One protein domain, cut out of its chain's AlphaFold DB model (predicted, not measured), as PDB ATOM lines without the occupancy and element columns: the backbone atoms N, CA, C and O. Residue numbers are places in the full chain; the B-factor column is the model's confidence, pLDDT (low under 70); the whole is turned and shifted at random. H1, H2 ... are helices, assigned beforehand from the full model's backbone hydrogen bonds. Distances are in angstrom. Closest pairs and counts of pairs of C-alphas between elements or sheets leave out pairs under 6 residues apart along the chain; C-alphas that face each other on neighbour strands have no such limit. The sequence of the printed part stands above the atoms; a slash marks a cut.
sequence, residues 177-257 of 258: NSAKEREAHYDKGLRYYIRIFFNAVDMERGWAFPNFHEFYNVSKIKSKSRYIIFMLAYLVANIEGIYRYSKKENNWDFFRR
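What this domain is: This is residues 177 to 257 of the 258 residues of a protein of Candidatus Mancarchaeum acidiphilum (UniProt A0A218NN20). Two long helices, H2 and H4, cross as a skewed X and make the core, with H4 over the second half of H2 and the short helix H3 packed on H4. The other two short helices sit near the two ends of H2, on the side away from H4: H1 folds back at its first end, and H5 is near its last end. The printed part has 81 residues, with five named helices in the order H1, H2, H3, H4, H5 and no named strand, and its class is all helix. The whole is compact, with a radius of gyration of the C-alphas of 13.3 A, and spans 38 by 26 by 24 A. Residues 220 to 225, of which 224 and 225 belong to H4, stick out.

How they stand to each other: The first helix, H1, residues 179 to 186, touches the next one, H2, residues 190 to 207, and their closest C-alphas are those of Ala 184 and Tyr 192, 6.5 A apart. The two run opposite ways at a steep tilt of 63 degrees, and H2 touches H1 with residues 192 to 196 alone. H2 and the short helix H3, residues 212 to 217, are close but not clearly touching, with the C-alphas of Glu 204 and Phe 215 closest at 6.8 A. H3 touches H4, residues 224 to 240, where the closest C-alphas are those of Tyr 216 and Phe 230, 6.2 A apart. H3 and H4 run opposite ways at a steep tilt of 49 degrees, and H4 touches H3 with residues 227 to 234 alone. H2 and H4 touch with 16 pairs of C-alphas within 8 A, the closest being those of Val 201 and Ala 233 at 4.7 A. They run the same way at a steep tilt of 59 degrees, and H2 touches H4 with residues 197 to 205 alone. The last helix, H5, residues 251 to 256, only just touches H2, with 3 pairs of C-alphas within 8 A; the closest are those of Trp 207 and Asn 251, 5.0 A apart. H2 touches H5 with residues 206 to 207 alone, and the two run the same way at a steep tilt of 53 degrees. H2 is the hub, the helix that touches most others, namely H1, H4 and H5. H1 is apart from H3, H4 and H5, and H5 is apart from H3 and H4. In H2, H3, H4 and H5 every O i to N i+4 pair is within hydrogen-bond range, and in H1 3 of 4 are.

Where its parts are: H1 has 8 residues and begins at C-alpha 179, at (77.157, 103.157, 89.442). H2, the longest helix with 18 residues, measures 25.7 A from its first to its last C-alpha and begins at C-alpha 190, at (72.797, 92.962, 76.364). H3 has 6 residues. H4 has 17 residues and measures 24.4 A from first to last C-alpha. H5 has 6 residues and ends at C-alpha 256, at (90.664, 96.948, 107.766).

The domain as a whole: The two C-alphas farthest apart are those of Gly 189 and Arg 257, at 40.2 A, while the first and last printed C-alphas, of Asn 177 and Arg 257, are 29.9 A apart. The printed part has no cut. The links from H1 to H2 and from H2 to H3 are tight, and those from H3 to H4 and from H4 to H5 are short. The mean pLDDT of the printed part is 88.9, and residues 177 to 182 and 184 to 186 are under 70; H1 has a mean of 65.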
ATOM      1  N   ASN A 177      76.744 110.223  88.299       44.50
ATOM      2  CA  ASN A 177      76.764 110.161  89.759       44.50
ATOM      3  C   ASN A 177      76.363 108.773  90.290       44.50
ATOM      4  O   ASN A 177      76.558 108.469  91.469       44.50
ATOM      5  N   SER A 178      75.831 107.900  89.428       53.75
ATOM      6  CA  SER A 178      75.406 106.549  89.788       53.75
ATOM      7  C   SER A 178      76.324 105.462  89.216       53.75
ATOM      8  O   SER A 178      76.862 105.560  88.116       53.75
ATOM      9  N   ALA A 179      76.450 104.342  89.939       59.69
ATOM     10  CA  ALA A 179      77.157 103.157  89.442       59.69
ATOM     11  C   ALA A 179      76.586 102.650  88.102       59.69
ATOM     12  O   ALA A 179      77.314 102.087  87.296       59.69
ATOM     13  N   LYS A 180      75.292 102.886  87.845       61.53
ATOM     14  CA  LYS A 180      74.624 102.525  86.593       61.53
ATOM     15  C   LYS A 180      75.144 103.349  85.413       61.53
ATOM     16  O   LYS A 180      75.424 102.775  84.368       61.53
ATOM     17  N   GLU A 181      75.284 104.663  85.577       62.28
ATOM     18  CA  GLU A 181      75.805 105.555  84.529       62.28
ATOM     19  C   GLU A 181      77.277 105.259  84.228       62.28
ATOM     20  O   GLU A 181      77.646 105.153  83.059       62.28
ATOM     21  N   ARG A 182      78.083 105.001  85.269       65.69
ATOM     22  CA  ARG A 182      79.486 104.598  85.105       65.69
ATOM     23  C   ARG A 182      79.636 103.294  84.327       65.69
ATOM     24  O   ARG A 182      80.461 103.216  83.427       65.69
ATOM     25  N   GLU A 183      78.845 102.270  84.639       71.50
ATOM     26  CA  GLU A 183      78.927 100.990  83.920       71.50
ATOM     27  C   GLU A 183      78.351 101.079  82.496       71.50
ATOM     28  O   GLU A 183      78.874 100.437  81.583       71.50
ATOM     29  N   ALA A 184      77.331 101.916  82.275       67.88
ATOM     30  CA  ALA A 184      76.741 102.154  80.953       67.88
ATOM     31  C   ALA A 184      77.685 102.881  79.975       67.88
ATOM     32  O   ALA A 184      77.463 102.848  78.760       67.88
ATOM     33  N   HIS A 185      78.737 103.527  80.487       67.00
ATOM     34  CA  HIS A 185      79.813 104.082  79.669       67.00
ATOM     35  C   HIS A 185      80.631 102.982  78.973       67.00
ATOM     36  O   HIS A 185      81.033 103.146  77.822       67.00
ATOM     37  N   TYR A 186      80.852 101.848  79.647       67.75
ATOM     38  CA  TYR A 186      81.690 100.765  79.129       67.75
ATOM     39  C   TYR A 186      80.942  99.836  78.175       67.75
ATOM     40  O   TYR A 186      81.508  99.424  77.166       67.75
ATOM     41  N   ASP A 187      79.677  99.524  78.468       75.38
ATOM     42  CA  ASP A 187      78.853  98.634  77.649       75.38
ATOM     43  C   ASP A 187      77.382  99.077  77.639       75.38
ATOM     44  O   ASP A 187      76.864  99.610  78.620       75.38
ATOM     45  N   LYS A 188      76.676  98.806  76.533       75.81
ATOM     46  CA  LYS A 188      75.240  99.100  76.353       75.81
ATOM     47  C   LYS A 188      74.455  97.835  75.974       75.81
ATOM     48  O   LYS A 188      75.018  96.869  75.458       75.81
ATOM     49  N   GLY A 189      73.143  97.836  76.221       83.00
ATOM     50  CA  GLY A 189      72.240  96.743  75.825       83.00
ATOM     51  C   GLY A 189      72.540  95.412  76.528       83.00
ATOM     52  O   GLY A 189      72.771  95.382  77.732       83.00
ATOM     53  N   LEU A 190      72.546  94.295  75.792       80.69
ATOM     54  CA  LEU A 190      72.797  92.962  76.364       80.69
ATOM     55  C   LEU A 190      74.191  92.843  77.007       80.69
ATOM     56  O   LEU A 190      74.337  92.229  78.064       80.69
ATOM     57  N   ARG A 191      75.206  93.481  76.408       83.69
ATOM     58  CA  ARG A 191      76.584  93.473  76.926       83.69
ATOM     59  C   ARG A 191      76.686  94.115  78.304       83.69
ATOM     60  O   ARG A 191      77.425  93.615  79.143       83.69
ATOM     61  N   TYR A 192      75.885  95.150  78.564       84.12
ATOM     62  CA  TYR A 192      75.804  95.775  79.882       84.12
ATOM     63  C   TYR A 192      75.374  94.763  80.952       84.12
ATOM     64  O   TYR A 192      76.023  94.643  81.985       84.12
ATOM     65  N   TYR A 193      74.321  93.979  80.707       85.00
ATOM     66  CA  TYR A 193      73.848  92.997  81.691       85.00
ATOM     67  C   TYR A 193      74.844  91.857  81.913       85.00
ATOM     68  O   TYR A 193      75.050  91.448  83.055       85.00
ATOM     69  N   ILE A 194      75.502  91.397  80.845       88.81
ATOM     70  CA  ILE A 194      76.596  90.421  80.932       88.81
ATOM     71  C   ILE A 194      77.730  90.981  81.802       88.81
ATOM     72  O   ILE A 194      78.197  90.308  82.720       88.81
ATOM     73  N   ARG A 195      78.130  92.235  81.575       87.94
ATOM     74  CA  ARG A 195      79.155  92.918  82.370       87.94
ATOM     75  C   ARG A 195      78.761  93.030  83.841       87.94
ATOM     76  O   ARG A 195      79.569  92.715  84.704       87.94
ATOM     77  N   ILE A 196      77.525  93.426  84.148       88.81
ATOM     78  CA  ILE A 196      77.039  93.507  85.534       88.81
ATOM     79  C   ILE A 196      77.063  92.135  86.221       88.81
ATOM     80  O   ILE A 196      77.424  92.054  87.394       88.81
ATOM     81  N   PHE A 197      76.711  91.062  85.507       93.75
ATOM     82  CA  PHE A 197      76.816  89.703  86.034       93.75
ATOM     83  C   PHE A 197      78.268  89.334  86.362       93.75
ATOM     84  O   PHE A 197      78.552  88.937  87.490       93.75
ATOM     85  N   PHE A 198      79.201  89.535  85.428       94.25
ATOM     86  CA  PHE A 198      80.617  89.246  85.674       94.25
ATOM     87  C   PHE A 198      81.242  90.164  86.731       94.25
ATOM     88  O   PHE A 198      82.094  89.715  87.486       94.25
ATOM     89  N   ASN A 199      80.767  91.401  86.884       92.94
ATOM     90  CA  ASN A 199      81.160  92.250  88.009       92.94
ATOM     91  C   ASN A 199      80.712  91.653  89.348       92.94
ATOM     92  O   ASN A 199      81.440  91.766  90.328       92.94
ATOM     93  N   ALA A 200      79.539  91.012  89.414       94.88
ATOM     94  CA  ALA A 200      79.106  90.310  90.621       94.88
ATOM     95  C   ALA A 200      79.974  89.067  90.889       94.88
ATOM     96  O   ALA A 200      80.363  88.848  92.034       94.88
ATOM     97  N   VAL A 201      80.329  88.304  89.846       97.38
ATOM     98  CA  VAL A 201      81.288  87.186  89.950       97.38
ATOM     99  C   VAL A 201      82.622  87.688  90.506       97.38
ATOM    100  O   VAL A 201      83.095  87.189  91.522       97.38
ATOM    101  N   ASP A 202      83.204  88.717  89.893       96.81
ATOM    102  CA  ASP A 202      84.493  89.274  90.306       96.81
ATOM    103  C   ASP A 202      84.441  89.905  91.704       96.81
ATOM    104  O   ASP A 202      85.397  89.778  92.468       96.81
ATOM    105  N   MET A 203      83.308  90.510  92.083       95.75
ATOM    106  CA  MET A 203      83.078  91.005  93.439       95.75
ATOM    107  C   MET A 203      83.173  89.875  94.464       95.75
ATOM    108  O   MET A 203      83.894  90.031  95.443       95.75
ATOM    109  N   GLU A 204      82.509  88.736  94.238       97.44
ATOM    110  CA  GLU A 204      82.649  87.566  95.117       97.44
ATOM    111  C   GLU A 204      84.098  87.069  95.142       97.44
ATOM    112  O   GLU A 204      84.665  86.861  96.212       97.44
ATOM    113  N   ARG A 205      84.742  86.943  93.978       97.88
ATOM    114  CA  ARG A 205      86.124  86.446  93.893       97.88
ATOM    115  C   ARG A 205      87.124  87.345  94.612       97.88
ATOM    116  O   ARG A 205      88.067  86.830  95.210       97.88
ATOM    117  N   GLY A 206      86.949  88.663  94.529       97.00
ATOM    118  CA  GLY A 206      87.860  89.655  95.095       97.00
ATOM    119  C   GLY A 206      87.570  90.010  96.553       97.00
ATOM    120  O   GLY A 206      88.503  90.183  97.336       97.00
ATOM    121  N   TRP A 207      86.297  90.104  96.946       96.81
ATOM    122  CA  TRP A 207      85.912  90.390  98.331       96.81
ATOM    123  C   TRP A 207      85.879  89.119  99.182       96.81
ATOM    124  O   TRP A 207      86.113  89.215 100.379       96.81
ATOM    125  N   ALA A 208      85.677  87.941  98.587       97.38
ATOM    126  CA  ALA A 208      85.689  86.641  99.254       97.38
ATOM    127  C   ALA A 208      84.697  86.553 100.426       97.38
ATOM    128  O   ALA A 208      85.094  86.307 101.572       97.38
ATOM    129  N   PHE A 209      83.403  86.746 100.162       96.00
ATOM    130  CA  PHE A 209      82.392  86.706 101.219       96.00
ATOM    131  C   PHE A 209      82.375  85.324 101.898       96.00
ATOM    132  O   PHE A 209      82.601  84.309 101.240       96.00
ATOM    133  N   PRO A 210      82.168  85.228 103.223       93.75
ATOM    134  CA  PRO A 210      82.171  83.952 103.940       93.75
ATOM    135  C   PRO A 210      81.094  82.981 103.456       93.75
ATOM    136  O   PRO A 210      81.279  81.767 103.517       93.75
ATOM    137  N   ASN A 211      79.959  83.509 103.001       94.88
ATOM    138  CA  ASN A 211      78.826  82.732 102.529       94.88
ATOM    139  C   ASN A 211      77.968  83.549 101.550       94.88
ATOM    140  O   ASN A 211      78.050  84.779 101.474       94.88
ATOM    141  N   PHE A 212      77.087  82.847 100.839       96.31
ATOM    142  CA  PHE A 212      76.175  83.446  99.870       96.31
ATOM    143  C   PHE A 212      75.245  84.514 100.475       96.31
ATOM    144  O   PHE A 212      74.904  85.485  99.802       96.31
ATOM    145  N   HIS A 213      74.824  84.356 101.733       94.88
ATOM    146  CA  HIS A 213      73.920  85.314 102.365       94.88
ATOM    147  C   HIS A 213      74.593  86.683 102.530       94.88
ATOM    148  O   HIS A 213      74.022  87.700 102.139       94.88
ATOM    149  N   GLU A 214      75.835  86.710 103.013       93.88
ATOM    150  CA  GLU A 214      76.639  87.933 103.103       93.88
ATOM    151  C   GLU A 214      76.913  88.552 101.730       93.88
ATOM    152  O   GLU A 214      76.740  89.762 101.558       93.88
ATOM    153  N   PHE A 215      77.232  87.728 100.729       95.62
ATOM    154  CA  PHE A 215      77.394  88.198  99.355       95.62
ATOM    155  C   PHE A 215      76.117  88.849  98.810       95.62
ATOM    156  O   PHE A 215      76.149  89.955  98.278       95.62
ATOM    157  N   TYR A 216      74.955  88.216  98.976       95.81
ATOM    158  CA  TYR A 216      73.679  88.790  98.543       95.81
ATOM    159  C   TYR A 216      73.298  90.043  99.341       95.81
ATOM    160  O   TYR A 216      72.607  90.937  98.829       95.81
ATOM    161  N   ASN A 217      73.750  90.150 100.592       93.56
ATOM    162  CA  ASN A 217      73.433  91.280 101.452       93.56
ATOM    163  C   ASN A 217      73.977  92.609 100.920       93.56
ATOM    164  O   ASN A 217      73.285  93.617 101.075       93.56
ATOM    165  N   VAL A 218      75.071  92.608 100.149       89.12
ATOM    166  CA  VAL A 218      75.598  93.830  99.508       89.12
ATOM    167  C   VAL A 218      74.703  94.380  98.394       89.12
ATOM    168  O   VAL A 218      74.821  95.542  97.995       89.12
ATOM    169  N   SER A 219      73.769  93.576  97.878       87.25
ATOM    170  CA  SER A 219      72.795  94.054  96.904       87.25
ATOM    171  C   SER A 219      71.844  95.066  97.546       87.25
ATOM    172  O   SER A 219      71.021  94.693  98.382       87.25
ATOM    173  N   LYS A 220      71.876  96.326  97.093       83.81
ATOM    174  CA  LYS A 220      70.947  97.384  97.546       83.81
ATOM    175  C   LYS A 220      69.477  97.092  97.226       83.81
ATOM    176  O   LYS A 220      68.591  97.613  97.888       83.81
ATOM    177  N   ILE A 221      69.219  96.284  96.198       86.75
ATOM    178  CA  ILE A 221      67.868  95.921  95.759       86.75
ATOM    179  C   ILE A 221      67.639  94.448  96.084       86.75
ATOM    180  O   ILE A 221      68.417  93.590  95.651       86.75
ATOM    181  N   LYS A 222      66.568  94.153  96.824       91.00
ATOM    182  CA  LYS A 222      66.158  92.787  97.159       91.00
ATOM    183  C   LYS A 222      64.981  92.378  96.276       91.00
ATOM    184  O   LYS A 222      63.898  92.941  96.368       91.00
ATOM    185  N   SER A 223      65.207  91.424  95.380       92.62
ATOM    186  CA  SER A 223      64.172  90.825  94.529       92.62
ATOM    187  C   SER A 223      64.524  89.373  94.204       92.62
ATOM    188  O   SER A 223      65.698  88.994  94.270       92.62
ATOM    189  N   LYS A 224      63.524  88.566  93.813       92.81
ATOM    190  CA  LYS A 224      63.723  87.158  93.414       92.81
ATOM    191  C   LYS A 224      64.682  87.027  92.227       92.81
ATOM    192  O   LYS A 224      65.611  86.230  92.271       92.81
ATOM    193  N   SER A 225      64.511  87.858  91.196       89.88
ATOM    194  CA  SER A 225      65.405  87.872  90.031       89.88
ATOM    195  C   SER A 225      66.846  88.200  90.420       89.88
ATOM    196  O   SER A 225      67.782  87.544  89.970       89.88
ATOM    197  N   ARG A 226      67.036  89.175  91.316       90.56
ATOM    198  CA  ARG A 226      68.366  89.571  91.781       90.56
ATOM    199  C   ARG A 226      69.009  88.523  92.681       90.56
ATOM    200  O   ARG A 226      70.215  88.338  92.605       90.56
ATOM    201  N   TYR A 227      68.215  87.824  93.486       94.81
ATOM    202  CA  TYR A 227      68.676  86.680  94.268       94.81
ATOM    203  C   TYR A 227      69.238  85.582  93.360       94.81
ATOM    204  O   TYR A 227      70.360  85.143  93.574       94.81
ATOM    205  N   ILE A 228      68.510  85.212  92.298       94.94
ATOM    206  CA  ILE A 228      68.963  84.206  91.323       94.94
ATOM    207  C   ILE A 228      70.261  84.652  90.636       94.94
ATOM    208  O   ILE A 228      71.198  83.865  90.543       94.94
ATOM    209  N   ILE A 229      70.353  85.915  90.205       94.19
ATOM    210  CA  ILE A 229      71.572  86.466  89.585       94.19
ATOM    211  C   ILE A 229      72.775  86.344  90.526       94.19
ATOM    212  O   ILE A 229      73.830  85.875  90.108       94.19
ATOM    213  N   PHE A 230      72.622  86.741  91.791       96.88
ATOM    214  CA  PHE A 230      73.694  86.628  92.780       96.88
ATOM    215  C   PHE A 230      74.028  85.167  93.082       96.88
ATOM    216  O   PHE A 230      75.196  84.833  93.219       96.88
ATOM    217  N   MET A 231      73.036  84.280  93.156       97.62
ATOM    218  CA  MET A 231      73.266  82.854  93.388       97.62
ATOM    219  C   MET A 231      74.102  82.245  92.258       97.62
ATOM    220  O   MET A 231      75.091  81.568  92.519       97.62
ATOM    221  N   LEU A 232      73.760  82.545  91.004       97.88
ATOM    222  CA  LEU A 232      74.539  82.112  89.843       97.88
ATOM    223  C   LEU A 232      75.950  82.709  89.855       97.88
ATOM    224  O   LEU A 232      76.915  81.983  89.635       97.88
ATOM    225  N   ALA A 233      76.088  84.003  90.158       97.69
ATOM    226  CA  ALA A 233      77.394  84.651  90.246       97.69
ATOM    227  C   ALA A 233      78.274  84.020  91.340       97.69
ATOM    228  O   ALA A 233      79.456  83.782  91.113       97.69
ATOM    229  N   TYR A 234      77.686  83.687  92.492       97.94
ATOM    230  CA  TYR A 234      78.362  83.004  93.594       97.94
ATOM    231  C   TYR A 234      78.851  81.612  93.184       97.94
ATOM    232  O   TYR A 234      79.998  81.255  93.449       97.94
ATOM    233  N   LEU A 235      78.015  80.828  92.497       98.06
ATOM    234  CA  LEU A 235      78.403  79.505  91.998       98.06
ATOM    235  C   LEU A 235      79.553  79.601  90.988       98.06
ATOM    236  O   LEU A 235      80.545  78.890  91.129       98.06
ATOM    237  N   VAL A 236      79.456  80.515  90.017       98.25
ATOM    238  CA  VAL A 236      80.521  80.744  89.026       98.25
ATOM    239  C   VAL A 236      81.818  81.184  89.709       98.25
ATOM    240  O   VAL A 236      82.874  80.635  89.409       98.25
ATOM    241  N   ALA A 237      81.754  82.102  90.676       97.81
ATOM    242  CA  ALA A 237      82.923  82.549  91.430       97.81
ATOM    243  C   ALA A 237      83.620  81.407  92.189       97.81
ATOM    244  O   ALA A 237      84.847  81.349  92.213       97.81
ATOM    245  N   ASN A 238      82.854  80.480  92.775       96.56
ATOM    246  CA  ASN A 238      83.412  79.306  93.451       96.56
ATOM    247  C   ASN A 238      84.104  78.347  92.470       96.56
ATOM    248  O   ASN A 238      85.149  77.798  92.803       96.56
ATOM    249  N   ILE A 239      83.561  78.185  91.259       97.44
ATOM    250  CA  ILE A 239      84.179  77.371  90.200       97.44
ATOM    251  C   ILE A 239      85.471  78.027  89.689       97.44
ATOM    252  O   ILE A 239      86.488  77.355  89.539       97.44
ATOM    253  N   GLU A 240      85.458  79.340  89.447       96.25
ATOM    254  CA  GLU A 240      86.628  80.091  88.960       96.25
ATOM    255  C   GLU A 240      87.697  80.364  90.033       96.25
ATOM    256  O   GLU A 240      88.778  80.882  89.727       96.25
ATOM    257  N   GLY A 241      87.392  80.054  91.292       96.75
ATOM    258  CA  GLY A 241      88.252  80.291  92.441       96.75
ATOM    259  C   GLY A 241      88.100  81.691  93.045       96.75
ATOM    260  O   GLY A 241      88.054  82.713  92.349       96.75
ATOM    261  N   ILE A 242      88.089  81.713  94.378       97.06
ATOM    262  CA  ILE A 242      87.965  82.906  95.221       97.06
ATOM    263  C   ILE A 242      89.326  83.236  95.845       97.06
ATOM    264  O   ILE A 242      89.986  82.365  96.417       97.06
ATOM    265  N   TYR A 243      89.735  84.504  95.793       96.88
ATOM    266  CA  TYR A 243      90.986  84.980  96.386       96.88
ATOM    267  C   TYR A 243      90.806  85.253  97.882       96.88
ATOM    268  O   TYR A 243      90.713  86.397  98.309       96.88
ATOM    269  N   ARG A 244      90.716  84.198  98.694       96.19
ATOM    270  CA  ARG A 244      90.457  84.309 100.137       96.19
ATOM    271  C   ARG A 244      91.748  84.404 100.951       96.19
ATOM    272  O   ARG A 244      92.584  83.507 100.879       96.19
ATOM    273  N   TYR A 245      91.851  85.428 101.802       95.75
ATOM    274  CA  TYR A 245      93.018  85.637 102.677       95.75
ATOM    275  C   TYR A 245      92.722  85.515 104.184       95.75
ATOM    276  O   TYR A 245      93.648  85.487 104.991       95.75
ATOM    277  N   SER A 246      91.450  85.357 104.568       93.12
ATOM    278  CA  SER A 246      91.011  85.051 105.938       93.12
ATOM    279  C   SER A 246      89.996  83.906 105.948       93.12
ATOM    280  O   SER A 246      89.152  83.797 105.062       93.12
ATOM    281  N   LYS A 247      90.066  83.039 106.968       88.56
ATOM    282  CA  LYS A 247      89.087  81.951 107.171       88.56
ATOM    283  C   LYS A 247      87.763  82.438 107.763       88.56
ATOM    284  O   LYS A 247      86.773  81.726 107.658       88.56
ATOM    285  N   LYS A 248      87.768  83.588 108.444       88.50
ATOM    286  CA  LYS A 248      86.626  84.078 109.234       88.50
ATOM    287  C   LYS A 248      85.941  85.290 108.617       88.50
ATOM    288  O   LYS A 248      84.756  85.486 108.834       88.50
ATOM    289  N   GLU A 249      86.694  86.094 107.884       93.19
ATOM    290  CA  GLU A 249      86.267  87.407 107.405       93.19
ATOM    291  C   GLU A 249      86.372  87.448 105.879       93.19
ATOM    292  O   GLU A 249      87.170  86.718 105.279       93.19
ATOM    293  N   ASN A 250      85.587  88.324 105.253       95.56
ATOM    294  CA  ASN A 250      85.847  88.722 103.874       95.56
ATOM    295  C   ASN A 250      87.139  89.565 103.808       95.56
ATOM    296  O   ASN A 250      87.662  90.043 104.819       95.56
ATOM    297  N   ASN A 251      87.665  89.763 102.605       96.50
ATOM    298  CA  ASN A 251      88.892  90.521 102.390       96.50
ATOM    299  C   ASN A 251      88.765  91.986 102.823       96.50
ATOM    300  O   ASN A 251      89.746  92.543 103.313       96.50
ATOM    301  N   TRP A 252      87.582  92.593 102.670       92.81
ATOM    302  CA  TRP A 252      87.331  93.974 103.083       92.81
ATOM    303  C   TRP A 252      87.519  94.148 104.590       92.81
ATOM    304  O   TRP A 252      88.283  95.005 105.022       92.81
ATOM    305  N   ASP A 253      86.891  93.298 105.390       93.19
ATOM    306  CA  ASP A 253      86.997  93.349 106.846       93.19
ATOM    307  C   ASP A 253      88.401  92.942 107.310       93.19
ATOM    308  O   ASP A 253      88.995  93.603 108.167       93.19
ATOM    309  N   PHE A 254      88.992  91.934 106.662       93.88
ATOM    310  CA  PHE A 254      90.332  91.447 106.981       93.88
ATOM    311  C   PHE A 254      91.409  92.535 106.870       93.88
ATOM    312  O   PHE A 254      92.226  92.693 107.783       93.88
ATOM    313  N   PHE A 255      91.438  93.302 105.771       91.19
ATOM    314  CA  PHE A 255      92.484  94.315 105.603       91.19
ATOM    315  C   PHE A 255      92.268  95.550 106.481       91.19
ATOM    316  O   PHE A 255      93.231  96.258 106.778       91.19
ATOM    317  N   ARG A 256      91.024  95.806 106.913       88.31
ATOM    318  CA  ARG A 256      90.664  96.948 107.766       88.31
ATOM    319  C   ARG A 256      90.953  96.721 109.245       88.31
ATOM    320  O   ARG A 256      90.964  97.690 110.005       88.31
ATOM    321  N   ARG A 257      91.186  95.474 109.656       81.44
ATOM    322  CA  ARG A 257      91.528  95.121 111.033       81.44
ATOM    323  C   ARG A 257      92.880  95.737 111.404       81.44
ATOM    324  O   ARG A 257      93.904  95.342 110.836       81.44
TER     325      ARG A 257